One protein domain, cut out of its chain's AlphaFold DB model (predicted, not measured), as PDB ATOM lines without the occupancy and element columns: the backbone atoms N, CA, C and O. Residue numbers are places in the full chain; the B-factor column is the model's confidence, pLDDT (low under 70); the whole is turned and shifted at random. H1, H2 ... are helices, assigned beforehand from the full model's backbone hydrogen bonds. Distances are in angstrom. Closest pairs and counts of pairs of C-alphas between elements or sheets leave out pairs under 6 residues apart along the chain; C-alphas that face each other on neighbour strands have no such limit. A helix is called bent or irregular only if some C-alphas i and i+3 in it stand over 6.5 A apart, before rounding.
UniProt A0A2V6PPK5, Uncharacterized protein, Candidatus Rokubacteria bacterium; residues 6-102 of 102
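AT A GLANCE: This is residues 6 to 102 of the 102 residues of an uncharacterized protein of Candidatus Rokubacteria bacterium (UniProt A0A2V6PPK5). Two long helices, H2 and H3, run side by side in opposite directions with only loose contact, and H4 folds back from the end of H3 to make a V with them. The short H1 sits inside the V near its corner, between H2 and H4, while the last turns of H4, residues 95 to 101, stick out. The printed part has 97 residues with four named helices, in the order H1, H2, H3, H4, and no named strand; the class is all helix. The whole is loose, with a radius of gyration of the C-alphas of 16.4 A, and spans 45 by 38 by 21 A.

HOW THE PARTS SIT: H3, residues 50 to 76, and H2, residues 20 to 44, are near each other, with 11 pairs of C-alphas within 10 A and a closest distance of 8.1 A. H2 touches H1, residues 6 to 15, with residues 23 to 31 alone; they form a helical hairpin at a shallow tilt of 30 degrees, opposite ways, and their closest C-alphas, of Phe 13 and Phe 23, are 6.2 A apart. H4, residues 79 to 101, is close to H3 but not clearly touching, at a steep tilt of 46 degrees, opposite ways; the closest C-alphas, of Gln 74 and Phe 82, are 7.8 A apart. H4 is also close but not clearly touching to H1, at Ile 11 and Leu 90, whose C-alphas are 7.7 A apart. H1 and H3 are apart. Every O i to N i+4 pair is within hydrogen-bond range in H1, H2 and H4, and 20 of 23 are in H3.

IN THESE COORDINATES: H3 measures 40.2 A from C-alpha 50 at (169.412, 135.785, 98.100) to C-alpha 76, and is irregular, with C-alphas 51 and 54 7.1 A apart. H2 measures 36.1 A, H4 32.8 A and H1 14.5 A. H1 begins at C-alpha 6 at (142.048, 138.192, 100.207), and H4 ends at C-alpha 101 at (136.839, 124.263, 111.265).

THE WHOLE: The C-alphas farthest apart, of Gly 46 and Gln 80, are 46.8 A apart. The outline is flat, only just. The three links are tight, and the printed part has no cut. The mean pLDDT of the printed part is 79.9; residues 6 to 10, 12 to 15, 17, 48 and 102 are under 70.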
ATOM      1  N   GLY A   6     142.746 138.219 101.497       61.81
ATOM      2  CA  GLY A   6     142.048 138.192 100.207       61.81
ATOM      3  C   GLY A   6     140.549 137.913 100.348       61.81
ATOM      4  O   GLY A   6     139.737 138.565  99.702       61.81
ATOM      5  N   THR A   7     140.171 136.980 101.225       65.81
ATOM      6  CA  THR A   7     138.770 136.567 101.389       65.81
ATOM      7  C   THR A   7     137.895 137.646 102.047       65.81
ATOM      8  O   THR A   7     136.833 137.920 101.495       65.81
ATOM      9  N   PRO A   8     138.311 138.318 103.142       69.75
ATOM     10  CA  PRO A   8     137.548 139.427 103.720       69.75
ATOM     11  C   PRO A   8     137.374 140.613 102.762       69.75
ATOM     12  O   PRO A   8     136.268 141.117 102.619       69.75
ATOM     13  N   LEU A   9     138.429 141.003 102.031       67.56
ATOM     14  CA  LEU A   9     138.365 142.123 101.079       67.56
ATOM     15  C   LEU A   9     137.353 141.881  99.952       67.56
ATOM     16  O   LEU A   9     136.633 142.787  99.546       67.56
ATOM     17  N   VAL A  10     137.279 140.644  99.457       67.81
ATOM     18  CA  VAL A  10     136.306 140.254  98.428       67.81
ATOM     19  C   VAL A  10     134.868 140.357  98.946       67.81
ATOM     20  O   VAL A  10     133.979 140.737  98.185       67.81
ATOM     21  N   ILE A  11     134.634 140.059 100.229       71.81
ATOM     22  CA  ILE A  11     133.316 140.195 100.863       71.81
ATOM     23  C   ILE A  11     132.933 141.674 100.984       71.81
ATOM     24  O   ILE A  11     131.823 142.033 100.592       71.81
ATOM     25  N   ASP A  12     133.846 142.535 101.442       66.56
ATOM     26  CA  ASP A  12     133.585 143.974 101.587       66.56
ATOM     27  C   ASP A  12     133.316 144.649 100.238       66.56
ATOM     28  O   ASP A  12     132.332 145.372 100.086       66.56
ATOM     29  N   PHE A  13     134.130 144.377  99.215       69.12
ATOM     30  CA  PHE A  13     133.914 144.962  97.888       69.12
ATOM     31  C   PHE A  13     132.647 144.440  97.209       69.12
ATOM     32  O   PHE A  13     131.997 145.183  96.470       69.12
ATOM     33  N   TYR A  14     132.264 143.190  97.480       67.50
ATOM     34  CA  TYR A  14     130.975 142.669  97.039       67.50
ATOM     35  C   TYR A  14     129.809 143.368  97.757       67.50
ATOM     36  O   TYR A  14     128.839 143.753  97.105       67.50
ATOM     37  N   ALA A  15     129.913 143.586  99.071       67.56
ATOM     38  CA  ALA A  15     128.902 144.298  99.856       67.56
ATOM     39  C   ALA A  15     128.762 145.776  99.447       67.56
ATOM     40  O   ALA A  15     127.659 146.319  99.477       67.56
ATOM     41  N   LEU A  16     129.855 146.407  99.009       70.88
ATOM     42  CA  LEU A  16     129.869 147.773  98.477       70.88
ATOM     43  C   LEU A  16     129.255 147.894  97.070       70.88
ATOM     44  O   LEU A  16     129.089 149.009  96.582       70.88
ATOM     45  N   GLY A  17     128.909 146.779  96.416       67.62
ATOM     46  CA  GLY A  17     128.264 146.786  95.101       67.62
ATOM     47  C   GLY A  17     129.144 147.345  93.980       67.62
ATOM     48  O   GLY A  17     128.610 147.838  92.989       67.62
ATOM     49  N   MET A  18     130.472 147.290  94.139       71.69
ATOM     50  CA  MET A  18     131.419 147.839  93.168       71.69
ATOM     51  C   MET A  18     131.223 147.230  91.778       71.69
ATOM     52  O   MET A  18     131.006 146.020  91.627       71.69
ATOM     53  N   GLU A  19     131.376 148.061  90.746       73.69
ATOM     54  CA  GLU A  19     131.458 147.560  89.380       73.69
ATOM     55  C   GLU A  19     132.642 146.607  89.243       73.69
ATOM     56  O   GLU A  19     133.690 146.741  89.876       73.69
ATOM     57  N   LYS A  20     132.485 145.614  88.376       73.12
ATOM     58  CA  LYS A  20     133.437 144.517  88.218       73.12
ATOM     59  C   LYS A  20     134.873 144.977  87.968       73.12
ATOM     60  O   LYS A  20     135.802 144.372  88.500       73.12
ATOM     61  N   GLN A  21     135.066 146.016  87.157       72.38
ATOM     62  CA  GLN A  21     136.401 146.558  86.879       72.38
ATOM     63  C   GLN A  21     137.020 147.190  88.131       72.38
ATOM     64  O   GLN A  21     138.185 146.937  88.441       72.38
ATOM     65  N   GLU A  22     136.230 147.952  88.882       76.50
ATOM     66  CA  GLU A  22     136.652 148.602  90.121       76.50
ATOM     67  C   GLU A  22     136.942 147.584  91.230       76.50
ATOM     68  O   GLU A  22     137.954 147.698  91.926       76.50
ATOM     69  N   PHE A  23     136.135 146.523  91.313       78.06
ATOM     70  CA  PHE A  23     136.356 145.387  92.201       78.06
ATOM     71  C   PHE A  23     137.725 144.741  91.948       78.06
ATOM     72  O   PHE A  23     138.553 144.653  92.856       78.06
ATOM     73  N   VAL A  24     138.016 144.326  90.707       78.50
ATOM     74  CA  VAL A  24     139.292 143.647  90.413       78.50
ATOM     75  C   VAL A  24     140.476 144.589  90.580       78.50
ATOM     76  O   VAL A  24     141.507 144.177  91.115       78.50
ATOM     77  N   ARG A  25     140.329 145.863  90.207       80.31
ATOM     78  CA  ARG A  25     141.378 146.868  90.406       80.31
ATOM     79  C   ARG A  25     141.699 147.068  91.887       80.31
ATOM     80  O   ARG A  25     142.876 147.110  92.242       80.31
ATOM     81  N   SER A  26     140.684 147.135  92.745       79.12
ATOM     82  CA  SER A  26     140.849 147.323  94.193       79.12
ATOM     83  C   SER A  26     141.478 146.103  94.867       79.12
ATOM     84  O   SER A  26     142.390 146.248  95.690       79.12
ATOM     85  N   VAL A  27     141.072 144.891  94.472       79.31
ATOM     86  CA  VAL A  27     141.689 143.637  94.942       79.31
ATOM     87  C   VAL A  27     143.153 143.555  94.504       79.31
ATOM     88  O   VAL A  27     144.027 143.276  95.326       79.31
ATOM     89  N   ALA A  28     143.438 143.839  93.230       80.06
ATOM     90  CA  ALA A  28     144.792 143.809  92.686       80.06
ATOM     91  C   ALA A  28     145.703 144.828  93.378       80.06
ATOM     92  O   ALA A  28     146.815 144.491  93.788       80.06
ATOM     93  N   PHE A  29     145.215 146.054  93.563       81.50
ATOM     94  CA  PHE A  29     145.942 147.103  94.267       81.50
ATOM     95  C   PHE A  29     146.270 146.689  95.705       81.50
ATOM     96  O   PHE A  29     147.432 146.738  96.110       81.50
ATOM     97  N   SER A  30     145.277 146.193  96.446       80.50
ATOM     98  CA  SER A  30     145.460 145.731  97.828       80.50
ATOM     99  C   SER A  30     146.483 144.595  97.920       80.50
ATOM    100  O   SER A  30     147.351 144.602  98.796       80.50
ATOM    101  N   PHE A  31     146.434 143.643  96.983       81.38
ATOM    102  CA  PHE A  31     147.400 142.551  96.905       81.38
ATOM    103  C   PHE A  31     148.828 143.056  96.664       81.38
ATOM    104  O   PHE A  31     149.750 142.634  97.364       81.38
ATOM    105  N   VAL A  32     149.016 143.971  95.709       82.00
ATOM    106  CA  VAL A  32     150.332 144.552  95.395       82.00
ATOM    107  C   VAL A  32     150.885 145.315  96.594       82.00
ATOM    108  O   VAL A  32     152.032 145.084  96.977       82.00
ATOM    109  N   VAL A  33     150.073 146.160  97.229       84.56
ATOM    110  CA  VAL A  33     150.471 146.897  98.438       84.56
ATOM    111  C   VAL A  33     150.908 145.927  99.532       84.56
ATOM    112  O   VAL A  33     151.998 146.071 100.083       84.56
ATOM    113  N   TYR A  34     150.114 144.891  99.800       82.88
ATOM    114  CA  TYR A  34     150.444 143.905 100.823       82.88
ATOM    115  C   TYR A  34     151.743 143.153 100.507       82.88
ATOM    116  O   TYR A  34     152.596 142.991 101.382       82.88
ATOM    117  N   LYS A  35     151.941 142.731  99.252       81.62
ATOM    118  CA  LYS A  35     153.174 142.063  98.808       81.62
ATOM    119  C   LYS A  35     154.398 142.965  98.904       81.62
ATOM    120  O   LYS A  35     155.451 142.486  99.319       81.62
ATOM    121  N   LEU A  36     154.271 144.245  98.563       85.06
ATOM    122  CA  LEU A  36     155.359 145.215  98.685       85.06
ATOM    123  C   LEU A  36     155.741 145.429 100.149       85.06
ATOM    124  O   LEU A  36     156.917 145.324 100.489       85.06
ATOM    125  N   VAL A  37     154.757 145.647 101.022       85.69
ATOM    126  CA  VAL A  37     154.993 145.778 102.468       85.69
ATOM    127  C   VAL A  37     155.632 144.503 103.028       85.69
ATOM    128  O   VAL A  37     156.607 144.581 103.773       85.69
ATOM    129  N   GLN A  38     155.144 143.327 102.626       83.62
ATOM    130  CA  GLN A  38     155.710 142.041 103.032       83.62
ATOM    131  C   GLN A  38     157.167 141.879 102.574       83.62
ATOM    132  O   GLN A  38     157.999 141.413 103.352       83.62
ATOM    133  N   LEU A  39     157.479 142.247 101.328       83.50
ATOM    134  CA  LEU A  39     158.833 142.167 100.786       83.50
ATOM    135  C   LEU A  39     159.780 143.107 101.537       83.50
ATOM    136  O   LEU A  39     160.847 142.673 101.964       83.50
ATOM    137  N   LEU A  40     159.370 144.361 101.750       84.38
ATOM    138  CA  LEU A  40     160.145 145.340 102.515       84.38
ATOM    139  C   LEU A  40     160.405 144.858 103.942       84.38
ATOM    140  O   LEU A  40     161.536 144.939 104.413       84.38
ATOM    141  N   ALA A  41     159.391 144.300 104.605       84.19
ATOM    142  CA  ALA A  41     159.553 143.711 105.927       84.19
ATOM    143  C   ALA A  41     160.559 142.547 105.902       84.19
ATOM    144  O   ALA A  41     161.457 142.508 106.737       84.19
ATOM    145  N   LEU A  42     160.467 141.628 104.933       81.25
ATOM    146  CA  LEU A  42     161.415 140.510 104.830       81.25
ATOM    147  C   LEU A  42     162.858 140.980 104.623       81.25
ATOM    148  O   LEU A  42     163.773 140.410 105.218       81.25
ATOM    149  N   VAL A  43     163.056 142.005 103.792       82.06
ATOM    150  CA  VAL A  43     164.373 142.603 103.545       82.06
ATOM    151  C   VAL A  43     164.893 143.293 104.807       82.06
ATOM    152  O   VAL A  43     166.039 143.068 105.187       82.06
ATOM    153  N   TRP A  44     164.051 144.069 105.498       81.94
ATOM    154  CA  TRP A  44     164.423 144.783 106.723       81.94
ATOM    155  C   TRP A  44     164.819 143.841 107.866       81.94
ATOM    156  O   TRP A  44     165.814 144.070 108.545       81.94
ATOM    157  N   TYR A  45     164.073 142.751 108.057       80.56
ATOM    158  CA  TYR A  45     164.374 141.739 109.075       80.56
ATOM    159  C   TYR A  45     165.551 140.817 108.695       80.56
ATOM    160  O   TYR A  45     165.862 139.894 109.445       80.56
ATOM    161  N   GLY A  46     166.197 141.023 107.538       74.38
ATOM    162  CA  GLY A  46     167.307 140.187 107.059       74.38
ATOM    163  C   GLY A  46     166.898 138.754 106.692       74.38
ATOM    164  O   GLY A  46     167.752 137.901 106.468       74.38
ATOM    165  N   GLY A  47     165.593 138.479 106.623       71.19
ATOM    166  CA  GLY A  47     165.021 137.155 106.388       71.19
ATOM    167  C   GLY A  47     164.843 136.803 104.912       71.19
ATOM    168  O   GLY A  47     164.170 135.817 104.613       71.19
ATOM    169  N   PHE A  48     165.386 137.602 103.985       69.56
ATOM    170  CA  PHE A  48     165.292 137.350 102.548       69.56
ATOM    171  C   PHE A  48     166.562 136.662 102.021       69.56
ATOM    172  O   PHE A  48     167.547 137.336 101.711       69.56
ATOM    173  N   PRO A  49     166.586 135.321 101.912       76.12
ATOM    174  CA  PRO A  49     167.742 134.623 101.367       76.12
ATOM    175  C   PRO A  49     167.896 134.944  99.876       76.12
ATOM    176  O   PRO A  49     167.004 134.673  99.071       76.12
ATOM    177  N   MET A  50     169.071 135.455  99.493       77.06
ATOM    178  CA  MET A  50     169.412 135.785  98.100       77.06
ATOM    179  C   MET A  50     169.220 134.602  97.132       77.06
ATOM    180  O   MET A  50     168.888 134.799  95.967       77.06
ATOM    181  N   ALA A  51     169.347 133.365  97.618       80.38
ATOM    182  CA  ALA A  51     169.112 132.152  96.833       80.38
ATOM    183  C   ALA A  51     167.656 131.995  96.348       80.38
ATOM    184  O   ALA A  51     167.415 131.333  95.341       80.38
ATOM    185  N   LEU A  52     166.682 132.604  97.036       79.69
ATOM    186  CA  LEU A  52     165.265 132.546  96.656       79.69
ATOM    187  C   LEU A  52     164.850 133.673  95.705       79.69
ATOM    188  O   LEU A  52     163.749 133.611  95.167       79.69
ATOM    189  N   VAL A  53     165.709 134.666  95.452       82.19
ATOM    190  CA  VAL A  53     165.441 135.774  94.515       82.19
ATOM    191  C   VAL A  53     164.985 135.274  93.134       82.19
ATOM    192  O   VAL A  53     163.923 135.711  92.687       82.19
ATOM    193  N   PRO A  54     165.694 134.349  92.450       84.38
ATOM    194  CA  PRO A  54     165.262 133.877  91.133       84.38
ATOM    195  C   PRO A  54     163.940 133.101  91.190       84.38
ATOM    196  O   PRO A  54     163.092 133.270  90.316       84.38
ATOM    197  N   ALA A  55     163.718 132.305  92.241       84.94
ATOM    198  CA  ALA A  55     162.455 131.593  92.435       84.94
ATOM    199  C   ALA A  55     161.288 132.567  92.673       84.94
ATOM    200  O   ALA A  55     160.223 132.423  92.074       84.94
ATOM    201  N   ALA A  56     161.496 133.599  93.493       81.38
ATOM    202  CA  ALA A  56     160.518 134.649  93.751       81.38
ATOM    203  C   ALA A  56     160.216 135.470  92.489       81.38
ATOM    204  O   ALA A  56     159.050 135.763  92.220       81.38
ATOM    205  N   ALA A  57     161.232 135.793  91.685       85.38
ATOM    206  CA  ALA A  57     161.056 136.464  90.400       85.38
ATOM    207  C   ALA A  57     160.237 135.601  89.427       85.38
ATOM    208  O   ALA A  57     159.264 136.088  88.851       85.38
ATOM    209  N   GLY A  58     160.553 134.307  89.316       90.06
ATOM    210  CA  GLY A  58     159.784 133.362  88.502       90.06
ATOM    211  C   GLY A  58     158.318 133.279  88.934       90.06
ATOM    212  O   GLY A  58     157.417 133.429  88.112       90.06
ATOM    213  N   LEU A  59     158.063 133.134  90.237       85.06
ATOM    214  CA  LEU A  59     156.701 133.116  90.785       85.06
ATOM    215  C   LEU A  59     155.963 134.447  90.592       85.06
ATOM    216  O   LEU A  59     154.753 134.447  90.378       85.06
ATOM    217  N   THR A  60     156.677 135.574  90.624       85.50
ATOM    218  CA  THR A  60     156.104 136.897  90.332       85.50
ATOM    219  C   THR A  60     155.651 136.976  88.878       85.50
ATOM    220  O   THR A  60     154.531 137.406  88.619       85.50
ATOM    221  N   ILE A  61     156.464 136.492  87.935       87.69
ATOM    222  CA  ILE A  61     156.098 136.426  86.512       87.69
ATOM    223  C   ILE A  61     154.871 135.534  86.312       87.69
ATOM    224  O   ILE A  61     153.929 135.939  85.633       87.69
ATOM    225  N   VAL A  62     154.839 134.352  86.936       89.44
ATOM    226  CA  VAL A  62     153.678 133.448  86.867       89.44
ATOM    227  C   VAL A  62     152.424 134.119  87.436       89.44
ATOM    228  O   VAL A  62     151.356 134.038  86.831       89.44
ATOM    229  N   GLY A  63     152.549 134.831  88.558       84.06
ATOM    230  CA  GLY A  63     151.455 135.601  89.148       84.06
ATOM    231  C   GLY A  63     150.946 136.714  88.226       84.06
ATOM    232  O   GLY A  63     149.738 136.853  88.051       84.06
ATOM    233  N   LEU A  64     151.852 137.461  87.587       86.19
ATOM    234  CA  LEU A  64     151.504 138.498  86.609       86.19
ATOM    235  C   LEU A  64     150.818 137.908  85.374       86.19
ATOM    236  O   LEU A  64     149.813 138.449  84.920       86.19
ATOM    237  N   ALA A  65     151.309 136.781  84.860       87.38
ATOM    238  CA  ALA A  65     150.680 136.083  83.744       87.38
ATOM    239  C   ALA A  65     149.258 135.626  84.104       87.38
ATOM    240  O   ALA A  65     148.321 135.880  83.350       87.38
ATOM    241  N   GLY A  66     149.076 135.028  85.287       85.94
ATOM    242  CA  GLY A  66     147.755 134.658  85.798       85.94
ATOM    243  C   GLY A  66     146.821 135.861  85.956       85.94
ATOM    244  O   GLY A  66     145.648 135.775  85.601       85.94
ATOM    245  N   PHE A  67     147.342 137.000  86.418       83.50
ATOM    246  CA  PHE A  67     146.575 138.241  86.536       83.50
ATOM    247  C   PHE A  67     146.116 138.776  85.173       83.50
ATOM    248  O   PHE A  67     144.941 139.092  85.009       83.50
ATOM    249  N   LEU A  68     147.004 138.811  84.175       83.25
ATOM    250  CA  LEU A  68     146.666 139.235  82.811       83.25
ATOM    251  C   LEU A  68     145.624 138.313  82.164       83.25
ATOM    252  O   LEU A  68     144.687 138.791  81.526       83.25
ATOM    253  N   LEU A  69     145.751 136.999  82.365       85.44
ATOM    254  CA  LEU A  69     144.736 136.037  81.929       85.44
ATOM    255  C   LEU A  69     143.397 136.281  82.635       85.44
ATOM    256  O   LEU A  69     142.348 136.244  81.993       85.44
ATOM    257  N   GLY A  70     143.433 136.580  83.935       82.19
ATOM    258  CA  GLY A  70     142.264 136.944  84.729       82.19
ATOM    259  C   GLY A  70     141.553 138.186  84.197       82.19
ATOM    260  O   GLY A  70     140.336 138.146  84.046       82.19
ATOM    261  N   LEU A  71     142.296 139.239  83.838       82.00
ATOM    262  CA  LEU A  71     141.745 140.436  83.190       82.00
ATOM    263  C   LEU A  71     141.096 140.099  81.842       82.00
ATOM    264  O   LEU A  71     139.985 140.540  81.569       82.00
ATOM    265  N   GLY A  72     141.733 139.253  81.027       82.25
ATOM    266  CA  GLY A  72     141.165 138.827  79.746       82.25
ATOM    267  C   GLY A  72     139.855 138.043  79.896       82.25
ATOM    268  O   GLY A  72     138.913 138.255  79.134       82.25
ATOM    269  N   ILE A  73     139.768 137.155  80.891       82.00
ATOM    270  CA  ILE A  73     138.529 136.431  81.223       82.00
ATOM    271  C   ILE A  73     137.485 137.399  81.780       82.00
ATOM    272  O   ILE A  73     136.308 137.323  81.421       82.00
ATOM    273  N   GLN A  74     137.917 138.315  82.642       77.69
ATOM    274  CA  GLN A  74     137.073 139.343  83.213       77.69
ATOM    275  C   GLN A  74     136.448 140.175  82.098       77.69
ATOM    276  O   GLN A  74     135.230 140.215  82.047       77.69
ATOM    277  N   ASP A  75     137.191 140.743  81.158       80.88
ATOM    278  CA  ASP A  75     136.623 141.585  80.093       80.88
ATOM    279  C   ASP A  75     135.534 140.889  79.257       80.88
ATOM    280  O   ASP A  75     134.634 141.549  78.745       80.88
ATOM    281  N   ARG A  76     135.554 139.553  79.161       82.38
ATOM    282  CA  ARG A  76     134.549 138.782  78.405       82.38
ATOM    283  C   ARG A  76     133.277 138.436  79.171       82.38
ATOM    284  O   ARG A  76     132.303 138.006  78.558       82.38
ATOM    285  N   LEU A  77     133.281 138.544  80.496       80.56
ATOM    286  CA  LEU A  77     132.120 138.191  81.311       80.56
ATOM    287  C   LEU A  77     131.115 139.345  81.371       80.56
ATOM    288  O   LEU A  77     131.492 140.509  81.436       80.56
ATOM    289  N   ASP A  78     129.830 139.040  81.460       82.38
ATOM    290  CA  ASP A  78     128.825 140.066  81.737       82.38
ATOM    291  C   ASP A  78     128.769 140.391  83.246       82.38
ATOM    292  O   ASP A  78     129.162 139.552  84.071       82.38
ATOM    293  N   GLN A  79     128.299 141.578  83.649       77.25
ATOM    294  CA  GLN A  79     128.296 141.997  85.069       77.25
ATOM    295  C   GLN A  79     127.463 141.044  85.947       77.25
ATOM    296  O   GLN A  79     127.882 140.666  87.041       77.25
ATOM    297  N   GLN A  80     126.306 140.592  85.452       82.12
ATOM    298  CA  GLN A  80     125.461 139.632  86.175       82.12
ATOM    299  C   GLN A  80     126.156 138.277  86.358       82.12
ATOM    300  O   GLN A  80     126.080 137.676  87.432       82.12
ATOM    301  N   THR A  81     126.855 137.801  85.325       83.12
ATOM    302  CA  THR A  81     127.598 136.535  85.365       83.12
ATOM    303  C   THR A  81     128.772 136.626  86.331       83.12
ATOM    304  O   THR A  81     129.002 135.692  87.097       83.12
ATOM    305  N   PHE A  82     129.467 137.764  86.358       81.44
ATOM    306  CA  PHE A  82     130.537 138.019  87.318       81.44
ATOM    307  C   PHE A  82     130.028 137.989  88.763       81.44
ATOM    308  O   PHE A  82     130.596 137.283  89.593       81.44
ATOM    309  N   ASN A  83     128.912 138.666  89.050       80.75
ATOM    310  CA  ASN A  83     128.325 138.673  90.391       80.75
ATOM    311  C   ASN A  83     127.904 137.264  90.834       80.75
ATOM    312  O   ASN A  83     128.198 136.857  91.958       80.75
ATOM    313  N   ARG A  84     127.272 136.482  89.944       84.88
ATOM    314  CA  ARG A  84     126.916 135.079  90.225       84.88
ATOM    315  C   ARG A  84     128.147 134.215  90.478       84.88
ATOM    316  O   ARG A  84     128.151 133.447  91.434       84.88
ATOM    317  N   ALA A  85     129.188 134.348  89.659       83.25
ATOM    318  CA  ALA A  85     130.434 133.613  89.849       83.25
ATOM    319  C   ALA A  85     131.089 133.957  91.197       83.25
ATOM    320  O   ALA A  85     131.525 133.054  91.910       83.25
ATOM    321  N   ASN A  86     131.093 135.237  91.581       80.06
ATOM    322  CA  ASN A  86     131.640 135.677  92.861       80.06
ATOM    323  C   ASN A  86     130.828 135.141  94.052       80.06
ATOM    324  O   ASN A  86     131.406 134.678  95.027       80.06
ATOM    325  N   LEU A  87     129.494 135.119  93.961       82.06
ATOM    326  CA  LEU A  87     128.637 134.495  94.977       82.06
ATOM    327  C   LEU A  87     128.902 132.995  95.129       82.06
ATOM    328  O   LEU A  87     128.982 132.500  96.251       82.06
ATOM    329  N   VAL A  88     129.058 132.272  94.017       87.31
ATOM    330  CA  VAL A  88     129.395 130.840  94.040       87.31
ATOM    331  C   VAL A  88     130.767 130.623  94.681       87.31
ATOM    332  O   VAL A  88     130.910 129.734  95.519       87.31
ATOM    333  N   LEU A  89     131.754 131.459  94.346       83.50
ATOM    334  CA  LEU A  89     133.078 131.437  94.969       83.50
ATOM    335  C   LEU A  89     132.984 131.664  96.485       83.50
ATOM    336  O   LEU A  89     133.552 130.896  97.258       83.50
ATOM    337  N   LEU A  90     132.247 132.690  96.913       82.56
ATOM    338  CA  LEU A  90     132.039 133.014  98.324       82.56
ATOM    339  C   LEU A  90     131.329 131.883  99.076       82.56
ATOM    340  O   LEU A  90     131.753 131.522 100.172       82.56
ATOM    341  N   ALA A  91     130.299 131.281  98.480       86.25
ATOM    342  CA  ALA A  91     129.606 130.133  99.056       86.25
ATOM    343  C   ALA A  91     130.549 128.930  99.211       86.25
ATOM    344  O   ALA A  91     130.594 128.315 100.276       86.25
ATOM    345  N   ALA A  92     131.351 128.631  98.186       87.81
ATOM    346  CA  ALA A  92     132.342 127.560  98.238       87.81
ATOM    347  C   ALA A  92     133.408 127.814  99.317       87.81
ATOM    348  O   ALA A  92     133.754 126.898 100.062       87.81
ATOM    349  N   LEU A  93     133.891 129.055  99.445       83.50
ATOM    350  CA  LEU A  93     134.828 129.451 100.502       83.50
ATOM    351  C   LEU A  93     134.208 129.315 101.894       83.50
ATOM    352  O   LEU A  93     134.874 128.816 102.799       83.50
ATOM    353  N   GLY A  94     132.943 129.707 102.059       83.25
ATOM    354  CA  GLY A  94     132.198 129.529 103.304       83.25
ATOM    355  C   GLY A  94     132.070 128.056 103.693       83.25
ATOM    356  O   GLY A  94     132.401 127.687 104.817       83.25
ATOM    357  N   VAL A  95     131.680 127.193 102.748       89.56
ATOM    358  CA  VAL A  95     131.606 125.736 102.962       89.56
ATOM    359  C   VAL A  95     132.976 125.164 103.322       89.56
ATOM    360  O   VAL A  95     133.093 124.401 104.278       89.56
ATOM    361  N   TRP A  96     134.026 125.560 102.599       87.50
ATOM    362  CA  TRP A  96     135.388 125.117 102.890       87.50
ATOM    363  C   TRP A  96     135.845 125.535 104.291       87.50
ATOM    364  O   TRP A  96     136.449 124.730 104.993       87.50
ATOM    365  N   LEU A  97     135.523 126.757 104.723       83.81
ATOM    366  CA  LEU A  97     135.810 127.253 106.072       83.81
ATOM    367  C   LEU A  97     135.109 126.426 107.151       83.81
ATOM    368  O   LEU A  97     135.748 126.066 108.136       83.81
ATOM    369  N   VAL A  98     133.833 126.084 106.945       88.00
ATOM    370  CA  VAL A  98     133.079 125.223 107.866       88.00
ATOM    371  C   VAL A  98     133.729 123.842 107.952       88.00
ATOM    372  O   VAL A  98     134.014 123.382 109.052       88.00
ATOM    373  N   ILE A  99     134.054 123.222 106.814       88.62
ATOM    374  CA  ILE A  99     134.723 121.911 106.779       88.62
ATOM    375  C   ILE A  99     136.103 121.968 107.448       88.62
ATOM    376  O   ILE A  99     136.463 121.057 108.175       88.62
ATOM    377  N   ARG A 100     136.878 123.033 107.216       81.06
ATOM    378  CA  ARG A 100     138.210 123.243 107.809       81.06
ATOM    379  C   ARG A 100     138.156 123.458 109.325       81.06
ATOM    380  O   ARG A 100     139.167 123.237 109.988       81.06
ATOM    381  N   SER A 101     137.041 123.979 109.838       72.50
ATOM    382  CA  SER A 101     136.839 124.263 111.265       72.50
ATOM    383  C   SER A 101     136.379 123.057 112.092       72.50
ATOM    384  O   SER A 101     136.381 123.151 113.318       72.50
ATOM    385  N   VAL A 102     136.000 121.958 111.430       54.38
ATOM    386  CA  VAL A 102     135.648 120.654 112.019       54.38
ATOM    387  C   VAL A 102     136.868 119.740 111.988       54.38
ATOM    388  O   VAL A 102     137.074 119.024 112.992       54.38
TER     389      VAL A 102